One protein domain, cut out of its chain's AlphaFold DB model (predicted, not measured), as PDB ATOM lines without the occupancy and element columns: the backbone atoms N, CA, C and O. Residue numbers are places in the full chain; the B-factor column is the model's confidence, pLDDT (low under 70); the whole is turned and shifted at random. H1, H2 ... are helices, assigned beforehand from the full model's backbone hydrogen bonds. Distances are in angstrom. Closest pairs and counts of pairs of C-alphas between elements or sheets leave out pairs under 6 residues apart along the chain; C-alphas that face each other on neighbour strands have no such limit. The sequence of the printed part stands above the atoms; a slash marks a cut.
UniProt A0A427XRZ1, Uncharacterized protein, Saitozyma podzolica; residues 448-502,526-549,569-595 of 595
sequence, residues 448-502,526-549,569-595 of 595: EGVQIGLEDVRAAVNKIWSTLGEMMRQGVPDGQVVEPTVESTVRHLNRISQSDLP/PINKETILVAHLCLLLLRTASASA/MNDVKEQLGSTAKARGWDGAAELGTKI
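AT A GLANCE: This is residues 448 to 502, 526 to 549 and 569 to 595 of the 595 residues of an uncharacterized protein of Saitozyma podzolica (UniProt A0A427XRZ1). One long helix, H3, runs through the middle of a small helical body, with H1 and H2 packed on one side of it and the hairpin of H4 and H5 on the other. H1 runs back nearly along H3, while H2 and H4 cross H3 steeply, and a long loop between H1 and H2 reaches outward. The printed part has 106 residues with five named helices, in the order H1 to H5, and no named strand; the class is all helix. The whole is compact, with a radius of gyration of the C-alphas of 13.6 A and spans of 37 by 36 by 22 A.

HOW THE PARTS SIT: H1, residues 455 to 468, touches H2, residues 486 to 498, with residues 457 to 461 alone; the closest C-alphas, those of Arg 458 and Val 486, are 6.2 A apart. These two run the same way at a steep tilt of 55 degrees. The hub is H3, residues 529 to 548, which touches three helices. With its residues 538 to 546 alone it touches H1, closest at the C-alphas of Val 457 and Leu 542, 6.1 A apart, at a shallow tilt of 17 degrees, opposite ways. With residues 531 to 539 alone it touches H2, the C-alphas of Ser 497 and Ile 532 coming closest at 4.7 A, at a steep tilt of 44 degrees, opposite ways. H4, residues 569 to 582, touches residues 533 to 540 of H3 alone, closest at the C-alphas of Leu 533 and Leu 576, 6.6 A apart, at a steep tilt of 44 degrees, opposite ways. H4 forms a helical hairpin with H5, residues 588 to 594; the closest C-alphas, those of Gly 577 and Gly 592, are 4.8 A apart, and the tilt is a steep 40 degrees. H3 and H5 are close but not clearly touching, at 7.8 A between the C-alphas of Glu 530 and Leu 591. H1 and H2 are both apart from H4 and H5. Helix packing is mostly crossed. In all five helices every O i to N i+4 pair is within hydrogen-bond range.

IN THESE COORDINATES: H1 begins at C-alpha 455, (10.747, -0.642, 23.567), and is 19.5 A long from first to last C-alpha. H2 measures 18.2 A. H3, the longest with 20 residues, measures 28.9 A and begins at C-alpha 529, (27.578, -18.521, 6.112). H4 measures 19.7 A. H5 has seven residues and ends at C-alpha 594, (16.352, -22.718, 5.080).

THE WHOLE: The C-alphas farthest apart, those of Gly 479 and Asn 570, are 38.8 A from each other. Residues 469 to 485 make the long link from H1 to H2, and their C-alphas lie 9 to 21 A from the mean of the C-alphas; the link from H4 to H5 is tight. Residues 503 to 525 are not printed, with 7.5 A between C-alphas 502 and 526 across that cut, and residues 550 to 568 are not printed, with 19.6 A between C-alphas 549 and 569. Ile 595 is the chain's last residue. The mean pLDDT of the printed part is 92.9, and no printed residue is under 70.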
ATOM      1  N   GLU A 448      22.403   2.558  12.206       90.62
ATOM      2  CA  GLU A 448      22.289   1.688  11.019       90.62
ATOM      3  C   GLU A 448      20.845   1.478  10.516       90.62
ATOM      4  O   GLU A 448      20.499   0.440   9.933       90.62
ATOM      5  N   GLY A 449      20.006   2.495  10.734       91.50
ATOM      6  CA  GLY A 449      18.587   2.504  10.379       91.50
ATOM      7  C   GLY A 449      17.656   1.897  11.435       91.50
ATOM      8  O   GLY A 449      16.470   1.770  11.163       91.50
ATOM      9  N   VAL A 450      18.163   1.530  12.618       94.38
ATOM     10  CA  VAL A 450      17.365   1.028  13.750       94.38
ATOM     11  C   VAL A 450      17.257   2.115  14.821       94.38
ATOM     12  O   VAL A 450      18.277   2.616  15.299       94.38
ATOM     13  N   GLN A 451      16.039   2.490  15.213       93.88
ATOM     14  CA  GLN A 451      15.800   3.424  16.318       93.88
ATOM     15  C   GLN A 451      16.031   2.716  17.661       93.88
ATOM     16  O   GLN A 451      15.293   1.808  18.036       93.88
ATOM     17  N   ILE A 452      17.053   3.141  18.408       93.50
ATOM     18  CA  ILE A 452      17.474   2.477  19.658       93.50
ATOM     19  C   ILE A 452      16.487   2.723  20.810       93.50
ATOM     20  O   ILE A 452      16.404   1.927  21.745       93.50
ATOM     21  N   GLY A 453      15.740   3.829  20.754       92.31
ATOM     22  CA  GLY A 453      14.838   4.261  21.825       92.31
ATOM     23  C   GLY A 453      13.523   3.483  21.930       92.31
ATOM     24  O   GLY A 453      12.786   3.697  22.886       92.31
ATOM     25  N   LEU A 454      13.219   2.601  20.974       93.00
ATOM     26  CA  LEU A 454      11.951   1.873  20.935       93.00
ATOM     27  C   LEU A 454      11.970   0.654  21.866       93.00
ATOM     28  O   LEU A 454      12.907  -0.149  21.853       93.00
ATOM     29  N   GLU A 455      10.902   0.489  22.646       93.31
ATOM     30  CA  GLU A 455      10.747  -0.642  23.567       93.31
ATOM     31  C   GLU A 455      10.671  -1.982  22.821       93.31
ATOM     32  O   GLU A 455      11.325  -2.943  23.227       93.31
ATOM     33  N   ASP A 456      10.004  -2.016  21.665       92.06
ATOM     34  CA  ASP A 456       9.907  -3.209  20.815       92.06
ATOM     35  C   ASP A 456      11.277  -3.671  20.304       92.06
ATOM     36  O   ASP A 456      11.583  -4.865  20.291       92.06
ATOM     37  N   VAL A 457      12.149  -2.722  19.946       94.88
ATOM     38  CA  VAL A 457      13.528  -3.012  19.526       94.88
ATOM     39  C   VAL A 457      14.322  -3.588  20.699       94.88
ATOM     40  O   VAL A 457      15.051  -4.567  20.527       94.88
ATOM     41  N   ARG A 458      14.154  -3.049  21.914       95.62
ATOM     42  CA  ARG A 458      14.788  -3.597  23.125       95.62
ATOM     43  C   ARG A 458      14.290  -5.012  23.436       95.62
ATOM     44  O   ARG A 458      15.105  -5.885  23.737       95.62
ATOM     45  N   ALA A 459      12.986  -5.260  23.336       95.12
ATOM     46  CA  ALA A 459      12.397  -6.583  23.538       95.12
ATOM     47  C   ALA A 459      12.903  -7.594  22.493       95.12
ATOM     48  O   ALA A 459      13.287  -8.712  22.848       95.12
ATOM     49  N   ALA A 460      12.990  -7.186  21.225       95.06
ATOM     50  CA  ALA A 460      13.539  -8.003  20.148       95.06
ATOM     51  C   ALA A 460      15.023  -8.336  20.372       95.06
ATOM     52  O   ALA A 460      15.413  -9.493  20.231       95.06
ATOM     53  N   VAL A 461      15.842  -7.367  20.796       96.75
ATOM     54  CA  VAL A 461      17.256  -7.597  21.141       96.75
ATOM     55  C   VAL A 461      17.398  -8.587  22.298       96.75
ATOM     56  O   VAL A 461      18.192  -9.522  22.201       96.75
ATOM     57  N   ASN A 462      16.599  -8.451  23.359       96.75
ATOM     58  CA  ASN A 462      16.601  -9.414  24.464       96.75
ATOM     59  C   ASN A 462      16.239 -10.826  23.984       96.75
ATOM     60  O   ASN A 462      16.878 -11.804  24.380       96.75
ATOM     61  N   LYS A 463      15.256 -10.938  23.081       96.94
ATOM     62  CA  LYS A 463      14.878 -12.216  22.476       96.94
ATOM     63  C   LYS A 463      16.027 -12.808  21.660       96.94
ATOM     64  O   LYS A 463      16.351 -13.972  21.874       96.94
ATOM     65  N   ILE A 464      16.704 -12.008  20.831       96.69
ATOM     66  CA  ILE A 464      17.893 -12.426  20.068       96.69
ATOM     67  C   ILE A 464      18.976 -12.974  21.003       96.69
ATOM     68  O   ILE A 464      19.512 -14.046  20.743       96.69
ATOM     69  N   TRP A 465      19.272 -12.308  22.120       96.50
ATOM     70  CA  TRP A 465      20.259 -12.810  23.083       96.50
ATOM     71  C   TRP A 465      19.839 -14.117  23.762       96.50
ATOM     72  O   TRP A 465      20.688 -14.972  24.015       96.50
ATOM     73  N   SER A 466      18.542 -14.298  24.020       96.69
ATOM     74  CA  SER A 466      18.020 -15.532  24.616       96.69
ATOM     75  C   SER A 466      18.050 -16.727  23.656       96.69
ATOM     76  O   SER A 466      18.348 -17.840  24.083       96.69
ATOM     77  N   THR A 467      17.782 -16.511  22.362       96.62
ATOM     78  CA  THR A 467      17.666 -17.591  21.365       96.62
ATOM     79  C   THR A 467      18.956 -17.828  20.587       96.62
ATOM     80  O   THR A 467      19.279 -18.960  20.250       96.62
ATOM     81  N   LEU A 468      19.699 -16.761  20.289       96.31
ATOM     82  CA  LEU A 468      20.894 -16.750  19.442       96.31
ATOM     83  C   LEU A 468      22.146 -16.329  20.229       96.31
ATOM     84  O   LEU A 468      23.133 -15.886  19.645       96.31
ATOM     85  N   GLY A 469      22.149 -16.487  21.555       94.62
ATOM     86  CA  GLY A 469      23.271 -16.080  22.409       94.62
ATOM     87  C   GLY A 469      24.607 -16.751  22.059       94.62
ATOM     88  O   GLY A 469      25.660 -16.158  22.267       94.62
ATOM     89  N   GLU A 470      24.593 -17.962  21.494       92.75
ATOM     90  CA  GLU A 470      25.810 -18.617  20.991       92.75
ATOM     91  C   GLU A 470      26.334 -17.968  19.705       92.75
ATOM     92  O   GLU A 470      27.537 -17.757  19.571       92.75
ATOM     93  N   MET A 471      25.435 -17.573  18.800       94.81
ATOM     94  CA  MET A 471      25.770 -16.829  17.584       94.81
ATOM     95  C   MET A 471      26.346 -15.447  17.919       94.81
ATOM     96  O   MET A 471      27.336 -15.041  17.327       94.81
ATOM     97  N   MET A 472      25.783 -14.761  18.918       94.88
ATOM     98  CA  MET A 472      26.254 -13.450  19.397       94.88
ATOM     99  C   MET A 472      27.631 -13.494  20.078       94.88
ATOM    100  O   MET A 472      28.223 -12.454  20.352       94.88
ATOM    101  N   ARG A 473      28.155 -14.692  20.367       91.88
ATOM    102  CA  ARG A 473      29.541 -14.895  20.815       91.88
ATOM    103  C   ARG A 473      30.512 -15.123  19.651       91.88
ATOM    104  O   ARG A 473      31.721 -15.125  19.867       91.88
ATOM    105  N   GLN A 474      30.014 -15.321  18.429       91.88
ATOM    106  CA  GLN A 474      30.840 -15.513  17.235       91.88
ATOM    107  C   GLN A 474      31.320 -14.171  16.680       91.88
ATOM    108  O   GLN A 474      30.630 -13.160  16.749       91.88
ATOM    109  N   GLY A 475      32.523 -14.148  16.105       85.75
ATOM    110  CA  GLY A 475      33.061 -12.948  15.449       85.75
ATOM    111  C   GLY A 475      33.450 -11.803  16.388       85.75
ATOM    112  O   GLY A 475      33.833 -10.726  15.921       85.75
ATOM    113  N   VAL A 476      33.385 -12.029  17.698       90.81
ATOM    114  CA  VAL A 476      33.943 -11.121  18.692       90.81
ATOM    115  C   VAL A 476      35.467 -11.293  18.685       90.81
ATOM    116  O   VAL A 476      35.938 -12.426  18.790       90.81
ATOM    117  N   PRO A 477      36.257 -10.219  18.495       83.50
ATOM    118  CA  PRO A 477      37.710 -10.324  18.554       83.50
ATOM    119  C   PRO A 477      38.131 -10.800  19.948       83.50
ATOM    120  O   PRO A 477      37.519 -10.402  20.941       83.50
ATOM    121  N   ASP A 478      39.153 -11.658  19.999       81.88
ATOM    122  CA  ASP A 478      39.593 -12.351  21.214       81.88
ATOM    123  C   ASP A 478      39.638 -11.407  22.431       81.88
ATOM    124  O   ASP A 478      40.364 -10.413  22.446       81.88
ATOM    125  N   GLY A 479      38.831 -11.721  23.451       79.25
ATOM    126  CA  GLY A 479      38.791 -11.006  24.731       79.25
ATOM    127  C   GLY A 479      37.767  -9.873  24.852       79.25
ATOM    128  O   GLY A 479      37.568  -9.381  25.960       79.25
ATOM    129  N   GLN A 480      37.075  -9.474  23.778       88.50
ATOM    130  CA  GLN A 480      35.921  -8.579  23.923       88.50
ATOM    131  C   GLN A 480      34.684  -9.367  24.368       88.50
ATOM    132  O   GLN A 480      34.437 -10.482  23.919       88.50
ATOM    133  N   VAL A 481      33.893  -8.779  25.263       90.06
ATOM    134  CA  VAL A 481      32.559  -9.273  25.613       90.06
ATOM    135  C   VAL A 481      31.573  -8.258  25.060       90.06
ATOM    136  O   VAL A 481      31.653  -7.074  25.380       90.06
ATOM    137  N   VAL A 482      30.678  -8.703  24.182       91.31
ATOM    138  CA  VAL A 482      29.623  -7.840  23.648       91.31
ATOM    139  C   VAL A 482      28.573  -7.684  24.738       91.31
ATOM    140  O   VAL A 482      27.929  -8.657  25.127       91.31
ATOM    141  N   GLU A 483      28.414  -6.468  25.251       94.19
ATOM    142  CA  GLU A 483      27.343  -6.180  26.200       94.19
ATOM    143  C   GLU A 483      25.973  -6.310  25.514       94.19
ATOM    144  O   GLU A 483      25.834  -5.885  24.359       94.19
ATOM    145  N   PRO A 484      24.941  -6.821  26.210       93.69
ATOM    146  CA  PRO A 484      23.587  -6.974  25.679       93.69
ATOM    147  C   PRO A 484      22.827  -5.635  25.617       93.69
ATOM    148  O   PRO A 484      21.638  -5.551  25.916       93.69
ATOM    149  N   THR A 485      23.513  -4.554  25.247       96.38
ATOM    150  CA  THR A 485      22.898  -3.255  24.964       96.38
ATOM    151  C   THR A 485      22.425  -3.223  23.511       96.38
ATOM    152  O   THR A 485      23.037  -3.831  22.630       96.38
ATOM    153  N   VAL A 486      21.318  -2.524  23.238       96.06
ATOM    154  CA  VAL A 486      20.709  -2.457  21.892       96.06
ATOM    155  C   VAL A 486      21.710  -1.937  20.859       96.06
ATOM    156  O   VAL A 486      21.888  -2.537  19.805       96.06
ATOM    157  N   GLU A 487      22.429  -0.869  21.196       96.69
ATOM    158  CA  GLU A 487      23.424  -0.242  20.327       96.69
ATOM    159  C   GLU A 487      24.613  -1.168  20.023       96.69
ATOM    160  O   GLU A 487      25.006  -1.317  18.864       96.69
ATOM    161  N   SER A 488      25.152  -1.837  21.048       95.88
ATOM    162  CA  SER A 488      26.232  -2.822  20.905       95.88
ATOM    163  C   SER A 488      25.786  -4.027  20.074       95.88
ATOM    164  O   SER A 488      26.494  -4.456  19.166       95.88
ATOM    165  N   THR A 489      24.570  -4.523  20.320       96.88
ATOM    166  CA  THR A 489      23.984  -5.663  19.604       96.88
ATOM    167  C   THR A 489      23.792  -5.345  18.124       96.88
ATOM    168  O   THR A 489      24.210  -6.137  17.286       96.88
ATOM    169  N   VAL A 490      23.208  -4.190  17.781       97.19
ATOM    170  CA  VAL A 490      22.985  -3.791  16.380       97.19
ATOM    171  C   VAL A 490      24.320  -3.640  15.646       97.19
ATOM    172  O   VAL A 490      24.502  -4.256  14.598       97.19
ATOM    173  N   ARG A 491      25.300  -2.943  16.244       96.94
ATOM    174  CA  ARG A 491      26.657  -2.829  15.676       96.94
ATOM    175  C   ARG A 491      27.327  -4.187  15.492       96.94
ATOM    176  O   ARG A 491      28.005  -4.415  14.491       96.94
ATOM    177  N   HIS A 492      27.167  -5.086  16.460       96.75
ATOM    178  CA  HIS A 492      27.752  -6.419  16.395       96.75
ATOM    179  C   HIS A 492      27.094  -7.280  15.311       96.75
ATOM    180  O   HIS A 492      27.801  -7.890  14.513       96.75
ATOM    181  N   LEU A 493      25.762  -7.266  15.212       97.06
ATOM    182  CA  LEU A 493      25.025  -7.934  14.140       97.06
ATOM    183  C   LEU A 493      25.431  -7.392  12.770       97.06
ATOM    184  O   LEU A 493      25.655  -8.174  11.850       97.06
ATOM    185  N   ASN A 494      25.602  -6.078  12.627       97.00
ATOM    186  CA  ASN A 494      26.078  -5.497  11.377       97.00
ATOM    187  C   ASN A 494      27.516  -5.902  11.063       97.00
ATOM    188  O   ASN A 494      27.799  -6.290   9.930       97.00
ATOM    189  N   ARG A 495      28.396  -5.953  12.065       96.50
ATOM    190  CA  ARG A 495      29.748  -6.497  11.902       96.50
ATOM    191  C   ARG A 495      29.735  -7.961  11.449       96.50
ATOM    192  O   ARG A 495      30.464  -8.291  10.518       96.50
ATOM    193  N   ILE A 496      28.911  -8.823  12.052       96.25
ATOM    194  CA  ILE A 496      28.755 -10.221  11.611       96.25
ATOM    195  C   ILE A 496      28.222 -10.257  10.176       96.25
ATOM    196  O   ILE A 496      28.789 -10.955   9.339       96.25
ATOM    197  N   SER A 497      27.190  -9.471   9.862       96.94
ATOM    198  CA  SER A 497      26.588  -9.426   8.524       96.94
ATOM    199  C   SER A 497      27.598  -9.014   7.442       96.94
ATOM    200  O   SER A 497      27.556  -9.503   6.317       96.94
ATOM    201  N   GLN A 498      28.559  -8.159   7.801       96.25
ATOM    202  CA  GLN A 498      29.602  -7.682   6.902       96.25
ATOM    203  C   GLN A 498      30.835  -8.587   6.866       96.25
ATOM    204  O   GLN A 498      31.566  -8.535   5.883       96.25
ATOM    205  N   SER A 499      31.050  -9.442   7.869       95.81
ATOM    206  CA  SER A 499      32.246 -10.284   7.964       95.81
ATOM    207  C   SER A 499      32.405 -11.234   6.774       95.81
ATOM    208  O   SER A 499      31.431 -11.818   6.297       95.81
ATOM    209  N   ASP A 500      33.633 -11.386   6.283       95.00
ATOM    210  CA  ASP A 500      33.958 -12.364   5.248       95.00
ATOM    211  C   ASP A 500      34.144 -13.755   5.860       95.00
ATOM    212  O   ASP A 500      34.605 -13.902   6.997       95.00
ATOM    213  N   LEU A 501      33.794 -14.792   5.096       92.31
ATOM    214  CA  LEU A 501      34.026 -16.165   5.533       92.31
ATOM    215  C   LEU A 501      35.530 -16.416   5.671       92.31
ATOM    216  O   LEU A 501      36.290 -16.026   4.777       92.31
ATOM    217  N   PRO A 502      35.974 -17.102   6.742       88.12
ATOM    218  CA  PRO A 502      37.363 -17.512   6.833       88.12
ATOM    219  C   PRO A 502      37.708 -18.369   5.605       88.12
ATOM    220  O   PRO A 502      36.883 -19.189   5.180       88.12
ATOM    221  N   PRO A 526      34.152 -20.558  14.488       89.12
ATOM    222  CA  PRO A 526      34.343 -19.707  13.320       89.12
ATOM    223  C   PRO A 526      32.998 -19.232  12.756       89.12
ATOM    224  O   PRO A 526      31.999 -19.947  12.820       89.12
ATOM    225  N   ILE A 527      32.987 -18.027  12.179       93.69
ATOM    226  CA  ILE A 527      31.790 -17.456  11.550       93.69
ATOM    227  C   ILE A 527      31.421 -18.293  10.320       93.69
ATOM    228  O   ILE A 527      32.216 -18.435   9.388       93.69
ATOM    229  N   ASN A 528      30.191 -18.807  10.308       93.94
ATOM    230  CA  ASN A 528      29.637 -19.578   9.202       93.94
ATOM    231  C   ASN A 528      28.750 -18.708   8.296       93.94
ATOM    232  O   ASN A 528      28.223 -17.677   8.711       93.94
ATOM    233  N   LYS A 529      28.507 -19.171   7.062       95.31
ATOM    234  CA  LYS A 529      27.578 -18.521   6.112       95.31
ATOM    235  C   LYS A 529      26.165 -18.363   6.677       95.31
ATOM    236  O   LYS A 529      25.520 -17.347   6.447       95.31
ATOM    237  N   GLU A 530      25.720 -19.345   7.459       95.19
ATOM    238  CA  GLU A 530      24.423 -19.317   8.135       95.19
ATOM    239  C   GLU A 530      24.374 -18.199   9.186       95.19
ATOM    240  O   GLU A 530      23.440 -17.407   9.168       95.19
ATOM    241  N   THR A 531      25.419 -18.042  10.009       95.62
ATOM    242  CA  THR A 531      25.536 -16.950  10.995       95.62
ATOM    243  C   THR A 531      25.402 -15.572  10.339       95.62
ATOM    244  O   THR A 531      24.694 -14.705  10.846       95.62
ATOM    245  N   ILE A 532      26.048 -15.367   9.188       96.38
ATOM    246  CA  ILE A 532      26.011 -14.088   8.466       96.38
ATOM    247  C   ILE A 532      24.596 -13.785   7.945       96.38
ATOM    248  O   ILE A 532      24.115 -12.659   8.074       96.38
ATOM    249  N   LEU A 533      23.907 -14.783   7.384       96.69
ATOM    250  CA  LEU A 533      22.531 -14.622   6.900       96.69
ATOM    251  C   LEU A 533      21.532 -14.425   8.044       96.69
ATOM    252  O   LEU A 533      20.660 -13.567   7.937       96.69
ATOM    253  N   VAL A 534      21.684 -15.151   9.154       96.94
ATOM    254  CA  VAL A 534      20.861 -14.948  10.356       96.94
ATOM    255  C   VAL A 534      21.080 -13.542  10.924       96.94
ATOM    256  O   VAL A 534      20.118 -12.894  11.335       96.94
ATOM    257  N   ALA A 535      22.307 -13.011  10.885       97.44
ATOM    258  CA  ALA A 535      22.568 -11.626  11.272       97.44
ATOM    259  C   ALA A 535      21.855 -10.621  10.348       97.44
ATOM    260  O   ALA A 535      21.244  -9.670  10.839       97.44
ATOM    261  N   HIS A 536      21.852 -10.855   9.029       97.06
ATOM    262  CA  HIS A 536      21.065 -10.057   8.083       97.06
ATOM    263  C   HIS A 536      19.559 -10.122   8.368       97.06
ATOM    264  O   HIS A 536      18.909  -9.077   8.377       97.06
ATOM    265  N   LEU A 537      19.021 -11.312   8.649       96.69
ATOM    266  CA  LEU A 537      17.622 -11.503   9.036       96.69
ATOM    267  C   LEU A 537      17.288 -10.706  10.303       96.69
ATOM    268  O   LEU A 537      16.312  -9.962  10.321       96.69
ATOM    269  N   CYS A 538      18.120 -10.804  11.344       96.94
ATOM    270  CA  CYS A 538      17.916 -10.073  12.593       96.94
ATOM    271  C   CYS A 538      17.907  -8.556  12.364       96.94
ATOM    272  O   CYS A 538      17.026  -7.868  12.870       96.94
ATOM    273  N   LEU A 539      18.841  -8.023  11.569       96.69
ATOM    274  CA  LEU A 539      18.869  -6.594  11.234       96.69
ATOM    275  C   LEU A 539      17.633  -6.158  10.443       96.69
ATOM    276  O   LEU A 539      17.119  -5.064  10.668       96.69
ATOM    277  N   LEU A 540      17.151  -6.999   9.531       95.56
ATOM    278  CA  LEU A 540      15.950  -6.738   8.742       95.56
ATOM    279  C   LEU A 540      14.715  -6.674   9.651       95.56
ATOM    280  O   LEU A 540      13.968  -5.702   9.580       95.56
ATOM    281  N   LEU A 541      14.570  -7.628  10.576       94.50
ATOM    282  CA  LEU A 541      13.490  -7.649  11.570       94.50
ATOM    283  C   LEU A 541      13.555  -6.463  12.547       94.50
ATOM    284  O   LEU A 541      12.527  -5.889  12.897       94.50
ATOM    285  N   LEU A 542      14.753  -6.056  12.977       95.19
ATOM    286  CA  LEU A 542      14.916  -4.888  13.849       95.19
ATOM    287  C   LEU A 542      14.588  -3.579  13.120       95.19
ATOM    288  O   LEU A 542      14.001  -2.672  13.710       95.19
ATOM    289  N   ARG A 543      14.924  -3.473  11.828       94.56
ATOM    290  CA  ARG A 543      14.559  -2.316  10.993       94.56
ATOM    291  C   ARG A 543      13.058  -2.229  10.761       94.56
ATOM    292  O   ARG A 543      12.514  -1.132  10.779       94.56
ATOM    293  N   THR A 544      12.383  -3.356  10.562       91.44
ATOM    294  CA  THR A 544      10.934  -3.367  10.331       91.44
ATOM    295  C   THR A 544      10.163  -3.100  11.615       91.44
ATOM    296  O   THR A 544       9.235  -2.296  11.587       91.44
ATOM    297  N   ALA A 545      10.617  -3.637  12.754       89.38
ATOM    298  CA  ALA A 545      10.123  -3.236  14.070       89.38
ATOM    299  C   ALA A 545      10.304  -1.723  14.287       89.38
ATOM    300  O   ALA A 545       9.378  -1.031  14.705       89.38
ATOM    301  N   SER A 546      11.460  -1.175  13.901       90.00
ATOM    302  CA  SER A 546      11.709   0.264  13.989       90.00
ATOM    303  C   SER A 546      10.843   1.110  13.050       90.00
ATOM    304  O   SER A 546      10.541   2.249  13.393       90.00
ATOM    305  N   ALA A 547      10.481   0.596  11.874       87.62
ATOM    306  CA  ALA A 547       9.619   1.286  10.914       87.62
ATOM    307  C   ALA A 547       8.134   1.213  11.303       87.62
ATOM    308  O   ALA A 547       7.363   2.090  10.925       87.62
ATOM    309  N   SER A 548       7.749   0.181  12.059       80.62
ATOM    310  CA  SER A 548       6.383  -0.013  12.554       80.62
ATOM    311  C   SER A 548       6.013   0.901  13.720       80.62
ATOM    312  O   SER A 548       4.829   1.071  14.009       80.62
ATOM    313  N   ALA A 549       7.003   1.522  14.370       77.69
ATOM    314  CA  ALA A 549       6.728   2.513  15.394       77.69
ATOM    315  C   ALA A 549       5.919   3.657  14.763       77.69
ATOM    316  O   ALA A 549       6.378   4.234  13.771       77.69
ATOM    317  N   MET A 569       7.102 -12.479   4.143       87.75
ATOM    318  CA  MET A 569       8.126 -13.531   4.223       87.75
ATOM    319  C   MET A 569       8.847 -13.719   2.876       87.75
ATOM    320  O   MET A 569      10.036 -14.024   2.827       87.75
ATOM    321  N   ASN A 570       8.139 -13.459   1.773       91.19
ATOM    322  CA  ASN A 570       8.708 -13.461   0.429       91.19
ATOM    323  C   ASN A 570       9.776 -12.374   0.234       91.19
ATOM    324  O   ASN A 570      10.812 -12.669  -0.356       91.19
ATOM    325  N   ASP A 571       9.580 -11.171   0.779       92.38
ATOM    326  CA  ASP A 571      10.551 -10.075   0.680       92.38
ATOM    327  C   ASP A 571      11.804 -10.387   1.504       92.38
ATOM    328  O   ASP A 571      12.926 -10.155   1.055       92.38
ATOM    329  N   VAL A 572      11.625 -10.974   2.695       93.62
ATOM    330  CA  VAL A 572      12.735 -11.447   3.538       93.62
ATOM    331  C   VAL A 572      13.552 -12.495   2.790       93.62
ATOM    332  O   VAL A 572      14.773 -12.375   2.685       93.62
ATOM    333  N   LYS A 573      12.876 -13.490   2.210       94.25
ATOM    334  CA  LYS A 573      13.502 -14.557   1.429       94.25
ATOM    335  C   LYS A 573      14.231 -14.018   0.198       94.25
ATOM    336  O   LYS A 573      15.344 -14.459  -0.091       94.25
ATOM    337  N   GLU A 574      13.640 -13.068  -0.523       94.31
ATOM    338  CA  GLU A 574      14.276 -12.438  -1.682       94.31
ATOM    339  C   GLU A 574      15.515 -11.636  -1.269       94.31
ATOM    340  O   GLU A 574      16.563 -11.759  -1.908       94.31
ATOM    341  N   GLN A 575      15.452 -10.886  -0.164       94.94
ATOM    342  CA  GLN A 575      16.604 -10.150   0.357       94.94
ATOM    343  C   GLN A 575      17.721 -11.089   0.824       94.94
ATOM    344  O   GLN A 575      18.873 -10.903   0.427       94.94
ATOM    345  N   LEU A 576      17.410 -12.140   1.589       95.69
ATOM    346  CA  LEU A 576      18.402 -13.135   2.012       95.69
ATOM    347  C   LEU A 576      19.004 -13.878   0.811       95.69
ATOM    348  O   LEU A 576      20.225 -13.984   0.700       95.69
ATOM    349  N   GLY A 577      18.180 -14.301  -0.149       94.62
ATOM    350  CA  GLY A 577      18.648 -14.923  -1.388       94.62
ATOM    351  C   GLY A 577      19.539 -13.991  -2.214       94.62
ATOM    352  O   GLY A 577      20.570 -14.418  -2.736       94.62
ATOM    353  N   SER A 578      19.194 -12.703  -2.287       95.75
ATOM    354  CA  SER A 578      19.988 -11.674  -2.962       95.75
ATOM    355  C   SER A 578      21.335 -11.446  -2.267       95.75
ATOM    356  O   SER A 578      22.363 -11.418  -2.944       95.75
ATOM    357  N   THR A 579      21.372 -11.383  -0.929       95.31
ATOM    358  CA  THR A 579      22.633 -11.262  -0.168       95.31
ATOM    359  C   THR A 579      23.535 -12.484  -0.348       95.31
ATOM    360  O   THR A 579      24.719 -12.326  -0.654       95.31
ATOM    361  N   ALA A 580      22.989 -13.702  -0.268       95.50
ATOM    362  CA  ALA A 580      23.743 -14.931  -0.511       95.50
ATOM    363  C   ALA A 580      24.287 -14.995  -1.949       95.50
ATOM    364  O   ALA A 580      25.448 -15.350  -2.167       95.50
ATOM    365  N   LYS A 581      23.476 -14.583  -2.934       96.00
ATOM    366  CA  LYS A 581      23.873 -14.514  -4.346       96.00
ATOM    367  C   LYS A 581      24.949 -13.455  -4.590       96.00
ATOM    368  O   LYS A 581      25.897 -13.725  -5.322       96.00
ATOM    369  N   ALA A 582      24.836 -12.281  -3.970       96.12
ATOM    370  CA  ALA A 582      25.822 -11.206  -4.074       96.12
ATOM    371  C   ALA A 582      27.187 -11.615  -3.504       96.12
ATOM    372  O   ALA A 582      28.221 -11.208  -4.029       96.12
ATOM    373  N   ARG A 583      27.194 -12.473  -2.477       94.69
ATOM    374  CA  ARG A 583      28.416 -13.058  -1.909       94.69
ATOM    375  C   ARG A 583      28.937 -14.289  -2.651       94.69
ATOM    376  O   ARG A 583      29.959 -14.845  -2.258       94.69
ATOM    377  N   GLY A 584      28.269 -14.709  -3.726       94.81
ATOM    378  CA  GLY A 584      28.685 -15.854  -4.536       94.81
ATOM    379  C   GLY A 584      28.586 -17.192  -3.801       94.81
ATOM    380  O   GLY A 584      29.342 -18.111  -4.110       94.81
ATOM    381  N   TRP A 585      27.697 -17.313  -2.811       94.62
ATOM    382  CA  TRP A 585      27.494 -18.578  -2.112       94.62
ATOM    383  C   TRP A 585      26.645 -19.528  -2.950       94.62
ATOM    384  O   TRP A 585      25.547 -19.184  -3.392       94.62
ATOM    385  N   ASP A 586      27.164 -20.736  -3.154       88.44
ATOM    386  CA  ASP A 586      26.443 -21.788  -3.859       88.44
ATOM    387  C   ASP A 586      25.181 -22.196  -3.078       88.44
ATOM    388  O   ASP A 586      25.186 -22.232  -1.841       88.44
ATOM    389  N   GLY A 587      24.087 -22.448  -3.797       89.19
ATOM    390  CA  GLY A 587      22.778 -22.722  -3.196       89.19
ATOM    391  C   GLY A 587      22.097 -21.514  -2.532       89.19
ATOM    392  O   GLY A 587      21.291 -21.697  -1.623       89.19
ATOM    393  N   ALA A 588      22.382 -20.275  -2.958       85.06
ATOM    394  CA  ALA A 588      21.826 -19.043  -2.370       85.06
ATOM    395  C   ALA A 588      20.294 -19.051  -2.165       85.06
ATOM    396  O   ALA A 588      19.804 -18.577  -1.141       85.06
ATOM    397  N   ALA A 589      19.537 -19.610  -3.118       82.88
ATOM    398  CA  ALA A 589      18.079 -19.703  -3.023       82.88
ATOM    399  C   ALA A 589      17.614 -20.705  -1.949       82.88
ATOM    400  O   ALA A 589      16.635 -20.452  -1.248       82.88
ATOM    401  N   GLU A 590      18.322 -21.825  -1.795       89.94
ATOM    402  CA  GLU A 590      18.030 -22.833  -0.771       89.94
ATOM    403  C   GLU A 590      18.408 -22.315   0.617       89.94
ATOM    404  O   GLU A 590      17.621 -22.432   1.552       89.94
ATOM    405  N   LEU A 591      19.566 -21.656   0.735       85.81
ATOM    406  CA  LEU A 591      20.036 -21.047   1.982       85.81
ATOM    407  C   LEU A 591      19.062 -19.991   2.514       85.81
ATOM    408  O   LEU A 591      18.736 -20.031   3.693       85.81
ATOM    409  N   GLY A 592      18.561 -19.100   1.655       82.75
ATOM    410  CA  GLY A 592      17.566 -18.096   2.052       82.75
ATOM    411  C   GLY A 592      16.166 -18.657   2.326       82.75
ATOM    412  O   GLY A 592      15.322 -17.921   2.806       82.75
ATOM    413  N   THR A 593      15.896 -19.923   1.980       85.25
ATOM    414  CA  THR A 593      14.643 -20.610   2.351       85.25
ATOM    415  C   THR A 593      14.800 -21.419   3.638       85.25
ATOM    416  O   THR A 593      13.826 -21.639   4.349       85.25
ATOM    417  N   LYS A 594      16.009 -21.934   3.890       88.69
ATOM    418  CA  LYS A 594      16.352 -22.718   5.080       88.69
ATOM    419  C   LYS A 594      16.420 -21.839   6.334       88.69
ATOM    420  O   LYS A 594      16.100 -22.319   7.417       88.69
ATOM    421  N   ILE A 595      16.915 -20.615   6.167       84.62
ATOM    422  CA  ILE A 595      16.942 -19.552   7.179       84.62
ATOM    423  C   ILE A 595      15.608 -18.833   7.147       84.62
ATOM    424  O   ILE A 595      15.080 -18.580   8.250       84.62
TER     425      ILE A 595